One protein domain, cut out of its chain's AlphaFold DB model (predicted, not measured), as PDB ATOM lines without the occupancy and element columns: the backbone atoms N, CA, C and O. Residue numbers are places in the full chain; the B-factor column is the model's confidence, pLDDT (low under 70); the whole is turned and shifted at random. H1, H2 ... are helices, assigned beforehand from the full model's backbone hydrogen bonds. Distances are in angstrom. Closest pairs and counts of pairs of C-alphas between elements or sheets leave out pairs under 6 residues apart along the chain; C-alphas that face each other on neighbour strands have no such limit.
ATOM      1  N   ILE A   7     -21.206  45.230  50.365       96.62
ATOM      2  CA  ILE A   7     -19.789  45.381  50.033       96.62
ATOM      3  C   ILE A   7     -19.624  46.287  48.812       96.62
ATOM      4  O   ILE A   7     -18.789  47.190  48.823       96.62
ATOM      5  N   CYS A   8     -20.464  46.118  47.783       96.94
ATOM      6  CA  CYS A   8     -20.547  47.052  46.662       96.94
ATOM      7  C   CYS A   8     -21.901  47.762  46.672       96.94
ATOM      8  O   CYS A   8     -22.921  47.203  46.277       96.94
ATOM      9  N   TYR A   9     -21.910  49.026  47.087       96.12
ATOM     10  CA  TYR A   9     -23.131  49.834  47.159       96.12
ATOM     11  C   TYR A   9     -23.691  50.212  45.786       96.12
ATOM     12  O   TYR A   9     -24.898  50.434  45.654       96.12
ATOM     13  N   CYS A  10     -22.817  50.285  44.780       96.44
ATOM     14  CA  CYS A  10     -23.154  50.639  43.407       96.44
ATOM     15  C   CYS A  10     -24.005  49.565  42.735       96.44
ATOM     16  O   CYS A  10     -25.052  49.883  42.175       96.44
ATOM     17  N   ASP A  11     -23.558  48.317  42.866       96.62
ATOM     18  CA  ASP A  11     -24.143  47.133  42.235       96.62
ATOM     19  C   ASP A  11     -24.998  46.305  43.214       96.62
ATOM     20  O   ASP A  11     -25.483  45.237  42.866       96.62
ATOM     21  N   LYS A  12     -25.197  46.804  44.445       96.12
ATOM     22  CA  LYS A  12     -25.962  46.154  45.527       96.12
ATOM     23  C   LYS A  12     -25.489  44.733  45.863       96.12
ATOM     24  O   LYS A  12     -26.293  43.900  46.260       96.12
ATOM     25  N   VAL A  13     -24.177  44.506  45.792       97.94
ATOM     26  CA  VAL A  13     -23.544  43.233  46.169       97.94
ATOM     27  C   VAL A  13     -23.301  43.195  47.672       97.94
ATOM     28  O   VAL A  13     -22.703  44.117  48.240       97.94
ATOM     29  N   THR A  14     -23.746  42.122  48.308       98.00
ATOM     30  CA  THR A  14     -23.623  41.853  49.740       98.00
ATOM     31  C   THR A  14     -22.438  40.944  50.060       98.00
ATOM     32  O   THR A  14     -21.828  40.332  49.184       98.00
ATOM     33  N   GLU A  15     -22.102  40.841  51.345       97.81
ATOM     34  CA  GLU A  15     -21.137  39.849  51.821       97.81
ATOM     35  C   GLU A  15     -21.583  38.412  51.499       97.81
ATOM     36  O   GLU A  15     -20.743  37.579  51.159       97.81
ATOM     37  N   GLU A  16     -22.886  38.123  51.554       98.00
ATOM     38  CA  GLU A  16     -23.395  36.782  51.258       98.00
ATOM     39  C   GLU A  16     -23.252  36.435  49.775       98.00
ATOM     40  O   GLU A  16     -22.793  35.340  49.472       98.00
ATOM     41  N   ASP A  17     -23.495  37.381  48.862       98.25
ATOM     42  CA  ASP A  17     -23.268  37.174  47.421       98.25
ATOM     43  C   ASP A  17     -21.803  36.795  47.130       98.25
ATOM     44  O   ASP A  17     -21.510  35.940  46.291       98.25
ATOM     45  N   ILE A  18     -20.856  37.404  47.853       98.44
ATOM     46  CA  ILE A  18     -19.427  37.072  47.742       98.44
ATOM     47  C   ILE A  18     -19.155  35.667  48.283       98.44
ATOM     48  O   ILE A  18     -18.435  34.890  47.650       98.44
ATOM     49  N   ARG A  19     -19.728  35.315  49.440       98.31
ATOM     50  CA  ARG A  19     -19.590  33.972  50.023       98.31
ATOM     51  C   ARG A  19     -20.199  32.906  49.115       98.31
ATOM     52  O   ARG A  19     -19.600  31.845  48.955       98.31
ATOM     53  N   GLU A  20     -21.336  33.185  48.489       98.50
ATOM     54  CA  GLU A  20     -21.978  32.317  47.503       98.50
ATOM     55  C   GLU A  20     -21.121  32.134  46.255       98.50
ATOM     56  O   GLU A  20     -20.938  30.997  45.819       98.50
ATOM     57  N   ALA A  21     -20.514  33.202  45.731       98.62
ATOM     58  CA  ALA A  21     -19.587  33.097  44.608       98.62
ATOM     59  C   ALA A  21     -18.393  32.185  44.935       98.62
ATOM     60  O   ALA A  21     -18.020  31.339  44.120       98.62
ATOM     61  N   ILE A  22     -17.827  32.305  46.142       98.62
ATOM     62  CA  ILE A  22     -16.726  31.447  46.608       98.62
ATOM     63  C   ILE A  22     -17.193  29.995  46.775       98.62
ATOM     64  O   ILE A  22     -16.528  29.081  46.291       98.62
ATOM     65  N   ARG A  23     -18.359  29.757  47.397       98.62
ATOM     66  CA  ARG A  23     -18.946  28.405  47.509       98.62
ATOM     67  C   ARG A  23     -19.249  27.787  46.140       98.62
ATOM     68  O   ARG A  23     -19.147  26.574  45.994       98.62
ATOM     69  N   GLY A  24     -19.567  28.614  45.145       98.25
ATOM     70  CA  GLY A  24     -19.745  28.230  43.743       98.25
ATOM     71  C   GLY A  24     -18.443  27.986  42.970       98.25
ATOM     72  O   GLY A  24     -18.501  27.670  41.783       98.25
ATOM     73  N   GLY A  25     -17.279  28.116  43.613       98.25
ATOM     74  CA  GLY A  25     -15.976  27.796  43.032       98.25
ATOM     75  C   GLY A  25     -15.166  28.994  42.539       98.25
ATOM     76  O   GLY A  25     -14.112  28.787  41.942       98.25
ATOM     77  N   ALA A  26     -15.599  30.237  42.783       98.62
ATOM     78  CA  ALA A  26     -14.747  31.395  42.523       98.62
ATOM     79  C   ALA A  26     -13.524  31.359  43.453       98.62
ATOM     80  O   ALA A  26     -13.649  31.378  44.677       98.62
ATOM     81  N   SER A  27     -12.336  31.322  42.861       98.25
ATOM     82  CA  SER A  27     -11.054  31.196  43.564       98.25
ATOM     83  C   SER A  27     -10.220  32.476  43.513       98.25
ATOM     84  O   SER A  27      -9.251  32.634  44.256       98.25
ATOM     85  N   THR A  28     -10.608  33.421  42.654       98.69
ATOM     86  CA  THR A  28      -9.930  34.705  42.475       98.69
ATOM     87  C   THR A  28     -10.898  35.876  42.610       98.69
ATOM     88  O   THR A  28     -12.092  35.764  42.337       98.69
ATOM     89  N   VAL A  29     -10.368  37.051  42.962       97.94
ATOM     90  CA  VAL A  29     -11.151  38.298  43.014       97.94
ATOM     91  C   VAL A  29     -11.814  38.595  41.665       97.94
ATOM     92  O   VAL A  29     -12.971  39.002  41.625       97.94
ATOM     93  N   ALA A  30     -11.116  38.340  40.554       98.38
ATOM     94  CA  ALA A  30     -11.662  38.526  39.212       98.38
ATOM     95  C   ALA A  30     -12.875  37.618  38.945       98.38
ATOM     96  O   ALA A  30     -13.856  38.058  38.346       98.38
ATOM     97  N   GLU A  31     -12.846  36.370  39.418       98.62
ATOM     98  CA  GLU A  31     -13.990  35.462  39.322       98.62
ATOM     99  C   GLU A  31     -15.151  35.908  40.206       98.62
ATOM    100  O   GLU A  31     -16.285  35.922  39.734       98.62
ATOM    101  N   VAL A  32     -14.879  36.349  41.438       98.62
ATOM    102  CA  VAL A  32     -15.911  36.908  42.326       98.62
ATOM    103  C   VAL A  32     -16.574  38.121  41.675       98.62
ATOM    104  O   VAL A  32     -17.798  38.185  41.612       98.62
ATOM    105  N   ILE A  33     -15.798  39.053  41.118       98.25
ATOM    106  CA  ILE A  33     -16.312  40.211  40.367       98.25
ATOM    107  C   ILE A  33     -17.155  39.755  39.172       98.25
ATOM    108  O   ILE A  33     -18.234  40.291  38.919       98.25
ATOM    109  N   ARG A  34     -16.688  38.743  38.431       98.19
ATOM    110  CA  ARG A  34     -17.401  38.225  37.260       98.19
ATOM    111  C   ARG A  34     -18.770  37.659  37.633       98.19
ATOM    112  O   ARG A  34     -19.721  37.949  36.907       98.19
ATOM    113  N   VAL A  35     -18.837  36.885  38.720       98.12
ATOM    114  CA  VAL A  35     -20.043  36.204  39.217       98.12
ATOM    115  C   VAL A  35     -21.006  37.183  39.885       98.12
ATOM    116  O   VAL A  35     -22.182  37.201  39.543       98.12
ATOM    117  N   THR A  36     -20.515  38.021  40.797       98.12
ATOM    118  CA  THR A  36     -21.354  38.923  41.611       98.12
ATOM    119  C   THR A  36     -21.717  40.225  40.901       98.12
ATOM    120  O   THR A  36     -22.686  40.879  41.261       98.12
ATOM    121  N   GLY A  37     -20.926  40.644  39.908       97.69
ATOM    122  CA  GLY A  37     -21.087  41.937  39.247       97.69
ATOM    123  C   GLY A  37     -20.557  43.134  40.034       97.69
ATOM    124  O   GLY A  37     -20.702  44.255  39.552       97.69
ATOM    125  N   ALA A  38     -19.915  42.926  41.189       97.62
ATOM    126  CA  ALA A  38     -19.287  44.003  41.949       97.62
ATOM    127  C   ALA A  38     -18.287  44.802  41.091       97.62
ATOM    128  O   ALA A  38     -17.615  44.246  40.225       97.62
ATOM    129  N   MET A  39     -18.133  46.096  41.389       95.06
ATOM    130  CA  MET A  39     -17.144  46.988  40.758       95.06
ATOM    131  C   MET A  39     -17.376  47.257  39.256       95.06
ATOM    132  O   MET A  39     -16.441  47.668  38.568       95.06
ATOM    133  N   ARG A  40     -18.592  47.049  38.725       94.50
ATOM    134  CA  ARG A  40     -18.890  47.302  37.300       94.50
ATOM    135  C   ARG A  40     -19.474  48.686  37.037       94.50
ATOM    136  O   ARG A  40     -19.105  49.300  36.038       94.50
ATOM    137  N   HIS A  41     -20.326  49.207  37.923       93.88
ATOM    138  CA  HIS A  41     -20.973  50.517  37.745       93.88
ATOM    139  C   HIS A  41     -20.508  51.520  38.806       93.88
ATOM    140  O   HIS A  41     -21.288  52.007  39.626       93.88
ATOM    141  N   CYS A  42     -19.204  51.796  38.810       93.00
ATOM    142  CA  CYS A  42     -18.532  52.561  39.856       93.00
ATOM    143  C   CYS A  42     -19.046  54.002  39.983       93.00
ATOM    144  O   CYS A  42     -18.738  54.866  39.169       93.00
ATOM    145  N   ASP A  43     -19.747  54.258  41.083       95.94
ATOM    146  CA  ASP A  43     -20.107  55.584  41.588       95.94
ATOM    147  C   ASP A  43     -19.857  55.637  43.109       95.94
ATOM    148  O   ASP A  43     -20.693  56.048  43.916       95.94
ATOM    149  N   CYS A  44     -18.705  55.097  43.530       95.81
ATOM    150  CA  CYS A  44     -18.392  54.831  44.938       95.81
ATOM    151  C   CYS A  44     -18.380  56.114  45.775       95.81
ATOM    152  O   CYS A  44     -18.835  56.102  46.914       95.81
ATOM    153  N   LYS A  45     -17.947  57.236  45.190       96.62
ATOM    154  CA  LYS A  45     -17.928  58.541  45.864       96.62
ATOM    155  C   LYS A  45     -19.314  59.013  46.305       96.62
ATOM    156  O   LYS A  45     -19.408  59.734  47.291       96.62
ATOM    157  N   VAL A  46     -20.361  58.616  45.582       96.75
ATOM    158  CA  VAL A  46     -21.745  59.023  45.855       96.75
ATOM    159  C   VAL A  46     -22.510  57.926  46.593       96.75
ATOM    160  O   VAL A  46     -23.254  58.214  47.526       96.75
ATOM    161  N   LYS A  47     -22.345  56.661  46.187       95.06
ATOM    162  CA  LYS A  47     -23.168  55.543  46.677       95.06
ATOM    163  C   LYS A  47     -22.577  54.805  47.876       95.06
ATOM    164  O   LYS A  47     -23.343  54.217  48.636       95.06
ATOM    165  N   ASN A  48     -21.251  54.780  48.039       94.88
ATOM    166  CA  ASN A  48     -20.621  54.161  49.206       94.88
ATOM    167  C   ASN A  48     -20.671  55.153  50.382       94.88
ATOM    168  O   ASN A  48     -20.179  56.268  50.221       94.88
TER     169      ASN A  48
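This is residues 7 to 48 of the 52 residues of the protein "BFD-like [2Fe-2S] binding domain protein" of uncultured Anaerotruncus sp (UniProt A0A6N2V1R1). Two short helices, H1 and H2, are packed crosswise at one end of an elongated little domain, and a single turn of helix, H3, makes the other end. Between them the opening loop of residues 7 to 14 and the link of residues 37 to 43 run side by side, and the last printed residue comes back near the first. The printed part has 42 residues with three named helices, H1, H2 and H3 in that order along the chain, and no named strand; the class is all helix, with 21 residues in the helices. The whole is compact, with a radius of gyration of the C-alphas of 10.2 A, and its C-alphas span 32 by 17 by 10 A.

Start at Ile 7, whose C-alpha is at (-19.789, 45.381, 50.033); from there residues 7 to 14 form no named element. Find C-alpha 15 at (-21.137, 39.849, 51.821), where H1 begins; it holds residues 15 to 23 and measures 12.4 A from first to last C-alpha. After residues 24 to 28, look for C-alpha 29 at (-11.151, 38.298, 43.014): here H2 begins, residues 29 to 36, 10.3 A long from first to last C-alpha. Go on through residues 37 to 43 to H3, residues 44 to 47, four residues that end with C-alpha 47 at (-23.168, 55.543, 46.677). Asn 48 is the last printed residue.

Look first at H1 and H2, which touch, with 7 pairs of C-alphas within 8 A. Their closest C-alphas are those of Ala 21 and Val 32, 5.8 A apart. Their lines stand at 72 degrees, only just about perpendicular, and their centres are 9.8 A apart. H3 is apart from H1 and apart from H2. On the backbone, you will find each O i to N i+4 pair of H1 and H2 within hydrogen-bond range. H3, with 4 residues, is too short for such a pair, and its one O i to N i+3 pair is not within range.

The two C-alphas farthest apart are those of Gly 25 and Val 46, at 31.9 A, while those of Ile 7 and Asn 48, the first and last printed, are 8.9 A apart. The printed part has no cut. The link from H1 to H2, 5 residues, is tight; the link from H2 to H3, 7 residues, is short; no link is long. Read the B-factor column for the model's confidence: the mean pLDDT of the printed part is 97.3, and no printed residue is under 70.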